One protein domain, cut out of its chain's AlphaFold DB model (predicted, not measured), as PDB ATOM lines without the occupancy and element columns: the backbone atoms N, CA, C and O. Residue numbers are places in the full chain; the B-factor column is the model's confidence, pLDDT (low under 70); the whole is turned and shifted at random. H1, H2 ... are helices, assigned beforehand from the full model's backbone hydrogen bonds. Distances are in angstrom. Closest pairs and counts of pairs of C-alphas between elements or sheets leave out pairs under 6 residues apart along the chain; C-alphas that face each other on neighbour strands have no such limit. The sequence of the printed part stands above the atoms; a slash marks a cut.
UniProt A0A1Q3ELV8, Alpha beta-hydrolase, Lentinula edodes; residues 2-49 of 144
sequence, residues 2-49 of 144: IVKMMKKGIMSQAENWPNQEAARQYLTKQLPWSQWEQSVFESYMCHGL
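AT A GLANCE: This is residues 2 to 49 of the 144 residues of the protein "Alpha beta-hydrolase" of Lentinula edodes (UniProt A0A1Q3ELV8). Two short helices, H2 and H3, make a small, loosely joined head, close to each other at a steep tilt, while residues 2 to 8 of H1 stick out as a free arm. A stretch with no named element, residues 12 to 19, leads from H1 to H2, and residues 28 to 37 lead from H2 to H3. The printed part has 48 residues with three named helices, in the order H1, H2, H3, and no named strand; the class is all helix. The whole is only just loose, close to compact, with a radius of gyration of the C-alphas of 11.6 A, and the C-alphas span 31 by 24 by 16 A.

HOW THE PARTS SIT: H3, residues 38 to 47, is close to but not clearly touching H2, residues 20 to 27, with 2 pairs of C-alphas within 8 A. Their closest C-alphas, those of Arg 24 and Met 45, are 7.1 A apart. Their lines stand at a steep tilt of 48 degrees, and they run opposite ways, with centres 11.7 A apart. H1, residues 2 to 11, is apart from both H2 and H3. In H1, H2 and H3 every O i to N i+4 pair is within hydrogen-bond range.

IN THESE COORDINATES: H1, from Ile 2 at (32.175, -17.792, -22.321) to Met 11, is 14.3 A long from first to last C-alpha. H3, from Gln 38 to His 47 at (30.183, -34.643, -47.559), is 14.2 A long. H2, from Gln 20 at (28.711, -42.535, -40.060) to Leu 27, is 10.3 A long.

THE WHOLE: The two C-alphas farthest apart are those of Ile 2 and Asn 19, 31.9 A. The printed part has no cut. The links H1 to H2 and H2 to H3 are short, with 8 and 10 residues. The mean pLDDT of the printed part is 86.3; residues 2 to 4 are under 70.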
ATOM      1  N   ILE A   2      32.643 -17.091 -21.104       64.81
ATOM      2  CA  ILE A   2      32.175 -17.792 -22.321       64.81
ATOM      3  C   ILE A   2      33.307 -18.479 -23.117       64.81
ATOM      4  O   ILE A   2      33.200 -19.662 -23.419       64.81
ATOM      5  N   VAL A   3      34.445 -17.810 -23.349       67.19
ATOM      6  CA  VAL A   3      35.598 -18.398 -24.076       67.19
ATOM      7  C   VAL A   3      36.160 -19.656 -23.398       67.19
ATOM      8  O   VAL A   3      36.472 -20.636 -24.067       67.19
ATOM      9  N   LYS A   4      36.240 -19.673 -22.058       69.25
ATOM     10  CA  LYS A   4      36.700 -20.858 -21.311       69.25
ATOM     11  C   LYS A   4      35.719 -22.029 -21.443       69.25
ATOM     12  O   LYS A   4      36.158 -23.169 -21.551       69.25
ATOM     13  N   MET A   5      34.412 -21.751 -21.456       71.38
ATOM     14  CA  MET A   5      33.381 -22.774 -21.666       71.38
ATOM     15  C   MET A   5      33.423 -23.332 -23.092       71.38
ATOM     16  O   MET A   5      33.383 -24.548 -23.250       71.38
ATOM     17  N   MET A   6      33.593 -22.476 -24.105       71.62
ATOM     18  CA  MET A   6      33.754 -22.909 -25.500       71.62
ATOM     19  C   MET A   6      34.989 -23.784 -25.683       71.62
ATOM     20  O   MET A   6      34.880 -24.875 -26.226       71.62
ATOM     21  N   LYS A   7      36.145 -23.357 -25.157       74.38
ATOM     22  CA  LYS A   7      37.376 -24.154 -25.223       74.38
ATOM     23  C   LYS A   7      37.180 -25.529 -24.588       74.38
ATOM     24  O   LYS A   7      37.598 -26.521 -25.162       74.38
ATOM     25  N   LYS A   8      36.511 -25.603 -23.432       74.81
ATOM     26  CA  LYS A   8      36.196 -26.888 -22.792       74.81
ATOM     27  C   LYS A   8      35.282 -27.755 -23.667       74.81
ATOM     28  O   LYS A   8      35.557 -28.939 -23.787       74.81
ATOM     29  N   GLY A   9      34.248 -27.167 -24.272       73.50
ATOM     30  CA  GLY A   9      33.331 -27.864 -25.180       73.50
ATOM     31  C   GLY A   9      34.039 -28.440 -26.406       73.50
ATOM     32  O   GLY A   9      33.899 -29.631 -26.672       73.50
ATOM     33  N   ILE A  10      34.865 -27.627 -27.074       76.81
ATOM     34  CA  ILE A  10      35.670 -28.030 -28.240       76.81
ATOM     35  C   ILE A  10      36.615 -29.174 -27.865       76.81
ATOM     36  O   ILE A  10      36.608 -30.213 -28.506       76.81
ATOM     37  N   MET A  11      37.366 -29.031 -26.768       74.31
ATOM     38  CA  MET A  11      38.311 -30.064 -26.320       74.31
ATOM     39  C   MET A  11      37.631 -31.370 -25.882       74.31
ATOM     40  O   MET A  11      38.298 -32.393 -25.777       74.31
ATOM     41  N   SER A  12      36.334 -31.337 -25.560       77.12
ATOM     42  CA  SER A  12      35.554 -32.526 -25.194       77.12
ATOM     43  C   SER A  12      34.801 -33.149 -26.367       77.12
ATOM     44  O   SER A  12      34.101 -34.144 -26.179       77.12
ATOM     45  N   GLN A  13      34.888 -32.550 -27.552       79.88
ATOM     46  CA  GLN A  13      34.159 -33.014 -28.714       79.88
ATOM     47  C   GLN A  13      34.770 -34.324 -29.222       79.88
ATOM     48  O   GLN A  13      35.981 -34.435 -29.382       79.88
ATOM     49  N   ALA A  14      33.926 -35.321 -29.490       82.50
ATOM     50  CA  ALA A  14      34.364 -36.474 -30.262       82.50
ATOM     51  C   ALA A  14      34.721 -36.015 -31.684       82.50
ATOM     52  O   ALA A  14      33.909 -35.368 -32.344       82.50
ATOM     53  N   GLU A  15      35.934 -36.338 -32.124       81.38
ATOM     54  CA  GLU A  15      36.428 -36.046 -33.480       81.38
ATOM     55  C   GLU A  15      36.450 -37.304 -34.359       81.38
ATOM     56  O   GLU A  15      36.536 -37.210 -35.576       81.38
ATOM     57  N   ASN A  16      36.337 -38.486 -33.740       84.75
ATOM     58  CA  ASN A  16      36.385 -39.778 -34.411       84.75
ATOM     59  C   ASN A  16      35.182 -40.636 -34.020       84.75
ATOM     60  O   ASN A  16      34.800 -40.695 -32.847       84.75
ATOM     61  N   TRP A  17      34.632 -41.360 -34.994       88.44
ATOM     62  CA  TRP A  17      33.526 -42.293 -34.798       88.44
ATOM     63  C   TRP A  17      33.770 -43.583 -35.584       88.44
ATOM     64  O   TRP A  17      34.378 -43.541 -36.651       88.44
ATOM     65  N   PRO A  18      33.275 -44.734 -35.098       88.00
ATOM     66  CA  PRO A  18      33.486 -46.021 -35.760       88.00
ATOM     67  C   PRO A  18      32.758 -46.140 -37.108       88.00
ATOM     68  O   PRO A  18      33.105 -46.991 -37.918       88.00
ATOM     69  N   ASN A  19      31.718 -45.334 -37.332       89.19
ATOM     70  CA  ASN A  19      30.981 -45.251 -38.586       89.19
ATOM     71  C   ASN A  19      30.117 -43.978 -38.624       89.19
ATOM     72  O   ASN A  19      29.942 -43.284 -37.617       89.19
ATOM     73  N   GLN A  20      29.548 -43.705 -39.796       87.06
ATOM     74  CA  GLN A  20      28.711 -42.535 -40.060       87.06
ATOM     75  C   GLN A  20      27.433 -42.497 -39.200       87.06
ATOM     76  O   GLN A  20      26.978 -41.418 -38.830       87.06
ATOM     77  N   GLU A  21      26.874 -43.653 -38.829       91.06
ATOM     78  CA  GLU A  21      25.680 -43.731 -37.975       91.06
ATOM     79  C   GLU A  21      25.992 -43.334 -36.522       91.06
ATOM     80  O   GLU A  21      25.257 -42.567 -35.903       91.06
ATOM     81  N   ALA A  22      27.134 -43.770 -35.987       91.44
ATOM     82  CA  ALA A  22      27.605 -43.344 -34.673       91.44
ATOM     83  C   ALA A  22      27.887 -41.831 -34.638       91.44
ATOM     84  O   ALA A  22      27.516 -41.157 -33.672       91.44
ATOM     85  N   ALA A  23      28.477 -41.284 -35.708       92.00
ATOM     86  CA  ALA A  23      28.659 -39.842 -35.863       92.00
ATOM     87  C   ALA A  23      27.310 -39.108 -35.889       92.00
ATOM     88  O   ALA A  23      27.111 -38.154 -35.135       92.00
ATOM     89  N   ARG A  24      26.340 -39.598 -36.669       93.44
ATOM     90  CA  ARG A  24      24.977 -39.046 -36.747       93.44
ATOM     91  C   ARG A  24      24.305 -38.980 -35.375       93.44
ATOM     92  O   ARG A  24      23.805 -37.928 -34.974       93.44
ATOM     93  N   GLN A  25      24.305 -40.085 -34.632       93.44
ATOM     94  CA  GLN A  25      23.660 -40.163 -33.315       93.44
ATOM     95  C   GLN A  25      24.305 -39.241 -32.280       93.44
ATOM     96  O   GLN A  25      23.623 -38.758 -31.373       93.44
ATOM     97  N   TYR A  26      25.611 -39.015 -32.399       93.06
ATOM     98  CA  TYR A  26      26.328 -38.066 -31.565       93.06
ATOM     99  C   TYR A  26      25.985 -36.624 -31.956       93.06
ATOM    100  O   TYR A  26      25.481 -35.872 -31.123       93.06
ATOM    101  N   LEU A  27      26.199 -36.242 -33.220       92.88
ATOM    102  CA  LEU A  27      26.088 -34.857 -33.688       92.88
ATOM    103  C   LEU A  27      24.663 -34.307 -33.569       92.88
ATOM    104  O   LEU A  27      24.489 -33.175 -33.135       92.88
ATOM    105  N   THR A  28      23.632 -35.114 -33.830       93.25
ATOM    106  CA  THR A  28      22.221 -34.687 -33.681       93.25
ATOM    107  C   THR A  28      21.849 -34.252 -32.260       93.25
ATOM    108  O   THR A  28      20.864 -33.542 -32.069       93.25
ATOM    109  N   LYS A  29      22.637 -34.641 -31.251       91.56
ATOM    110  CA  LYS A  29      22.442 -34.264 -29.842       91.56
ATOM    111  C   LYS A  29      23.332 -33.103 -29.402       91.56
ATOM    112  O   LYS A  29      23.203 -32.648 -28.267       91.56
ATOM    113  N   GLN A  30      24.251 -32.652 -30.254       88.81
ATOM    114  CA  GLN A  30      25.270 -31.664 -29.913       88.81
ATOM    115  C   GLN A  30      25.046 -30.354 -30.654       88.81
ATOM    116  O   GLN A  30      24.676 -30.330 -31.825       88.81
ATOM    117  N   LEU A  31      25.351 -29.243 -29.985       85.19
ATOM    118  CA  LEU A  31      25.457 -27.957 -30.663       85.19
ATOM    119  C   LEU A  31      26.762 -27.887 -31.479       85.19
ATOM    120  O   LEU A  31      27.785 -28.382 -31.007       85.19
ATOM    121  N   PRO A  32      26.753 -27.226 -32.652       88.06
ATOM    122  CA  PRO A  32      25.602 -26.535 -33.245       88.06
ATOM    123  C   PRO A  32      24.671 -27.442 -34.074       88.06
ATOM    124  O   PRO A  32      23.571 -27.014 -34.409       88.06
ATOM    125  N   TRP A  33      25.082 -28.672 -34.398       92.81
ATOM    126  CA  TRP A  33      24.400 -29.547 -35.365       92.81
ATOM    127  C   TRP A  33      22.947 -29.877 -35.016       92.81
ATOM    128  O   TRP A  33      22.119 -29.983 -35.914       92.81
ATOM    129  N   SER A  34      22.602 -29.970 -33.733       91.06
ATOM    130  CA  SER A  34      21.229 -30.224 -33.284       91.06
ATOM    131  C   SER A  34      20.238 -29.110 -33.650       91.06
ATOM    132  O   SER A  34      19.036 -29.283 -33.479       91.06
ATOM    133  N   GLN A  35      20.727 -27.938 -34.070       92.00
ATOM    134  CA  GLN A  35      19.902 -26.802 -34.503       92.00
ATOM    135  C   GLN A  35      19.880 -26.619 -36.018       92.00
ATOM    136  O   GLN A  35      19.174 -25.739 -36.510       92.00
ATOM    137  N   TRP A  36      20.665 -27.400 -36.758       95.00
ATOM    138  CA  TRP A  36      20.736 -27.263 -38.202       95.00
ATOM    139  C   TRP A  36      19.439 -27.729 -38.851       95.00
ATOM    140  O   TRP A  36      18.727 -28.591 -38.338       95.00
ATOM    141  N   GLU A  37      19.139 -27.143 -40.002       95.69
ATOM    142  CA  GLU A  37      18.082 -27.647 -40.862       95.69
ATOM    143  C   GLU A  37      18.465 -29.059 -41.348       95.69
ATOM    144  O   GLU A  37      19.637 -29.344 -41.613       95.69
ATOM    145  N   GLN A  38      17.484 -29.963 -41.418       94.06
ATOM    146  CA  GLN A  38      17.742 -31.386 -41.634       94.06
ATOM    147  C   GLN A  38      18.498 -31.640 -42.940       94.06
ATOM    148  O   GLN A  38      19.448 -32.416 -42.941       94.06
ATOM    149  N   SER A  39      18.125 -30.990 -44.045       94.25
ATOM    150  CA  SER A  39      18.794 -31.199 -45.335       94.25
ATOM    151  C   SER A  39      20.250 -30.725 -45.327       94.25
ATOM    152  O   SER A  39      21.115 -31.389 -45.902       94.25
ATOM    153  N   VAL A  40      20.551 -29.639 -44.608       95.56
ATOM    154  CA  VAL A  40      21.933 -29.186 -44.382       95.56
ATOM    155  C   VAL A  40      22.703 -30.219 -43.567       95.56
ATOM    156  O   VAL A  40      23.834 -30.559 -43.916       95.56
ATOM    157  N   PHE A  41      22.100 -30.736 -42.496       95.19
ATOM    158  CA  PHE A  41      22.722 -31.765 -41.673       95.19
ATOM    159  C   PHE A  41      23.001 -33.042 -42.474       95.19
ATOM    160  O   PHE A  41      24.107 -33.570 -42.400       95.19
ATOM    161  N   GLU A  42      22.060 -33.502 -43.299       93.75
ATOM    162  CA  GLU A  42      22.283 -34.648 -44.189       93.75
ATOM    163  C   GLU A  42      23.417 -34.392 -45.183       93.75
ATOM    164  O   GLU A  42      24.283 -35.245 -45.365       93.75
ATOM    165  N   SER A  43      23.459 -33.202 -45.788       93.44
ATOM    166  CA  SER A  43      24.549 -32.822 -46.688       93.44
ATOM    167  C   SER A  43      25.903 -32.863 -45.973       93.44
ATOM    168  O   SER A  43      26.864 -33.427 -46.498       93.44
ATOM    169  N   TYR A  44      25.971 -32.359 -44.738       92.81
ATOM    170  CA  TYR A  44      27.170 -32.441 -43.907       92.81
ATOM    171  C   TYR A  44      27.547 -33.884 -43.558       92.81
ATOM    172  O   TYR A  44      28.719 -34.237 -43.633       92.81
ATOM    173  N   MET A  45      26.580 -34.746 -43.242       92.06
ATOM    174  CA  MET A  45      26.855 -36.162 -42.997       92.06
ATOM    175  C   MET A  45      27.405 -36.862 -44.241       92.06
ATOM    176  O   MET A  45      28.258 -37.735 -44.105       92.06
ATOM    177  N   CYS A  46      26.922 -36.504 -45.432       90.25
ATOM    178  CA  CYS A  46      27.351 -37.098 -46.697       90.25
ATOM    179  C   CYS A  46      28.710 -36.582 -47.191       90.25
ATOM    180  O   CYS A  46      29.424 -37.331 -47.853       90.25
ATOM    181  N   HIS A  47      29.051 -35.321 -46.910       89.75
ATOM    182  CA  HIS A  47      30.183 -34.643 -47.559       89.75
ATOM    183  C   HIS A  47      31.175 -33.971 -46.607       89.75
ATOM    184  O   HIS A  47      32.283 -33.658 -47.020       89.75
ATOM    185  N   GLY A  48      30.787 -33.697 -45.363       87.31
ATOM    186  CA  GLY A  48      31.590 -32.940 -44.399       87.31
ATOM    187  C   GLY A  48      32.429 -33.797 -43.453       87.31
ATOM    188  O   GLY A  48      33.217 -33.245 -42.687       87.31
ATOM    189  N   LEU A  49      32.252 -35.120 -43.478       86.38
ATOM    190  CA  LEU A  49      33.064 -36.064 -42.716       86.38
ATOM    191  C   LEU A  49      34.086 -36.705 -43.654       86.38
ATOM    192  O   LEU A  49      33.727 -37.470 -44.547       86.38
TER     193      LEU A  49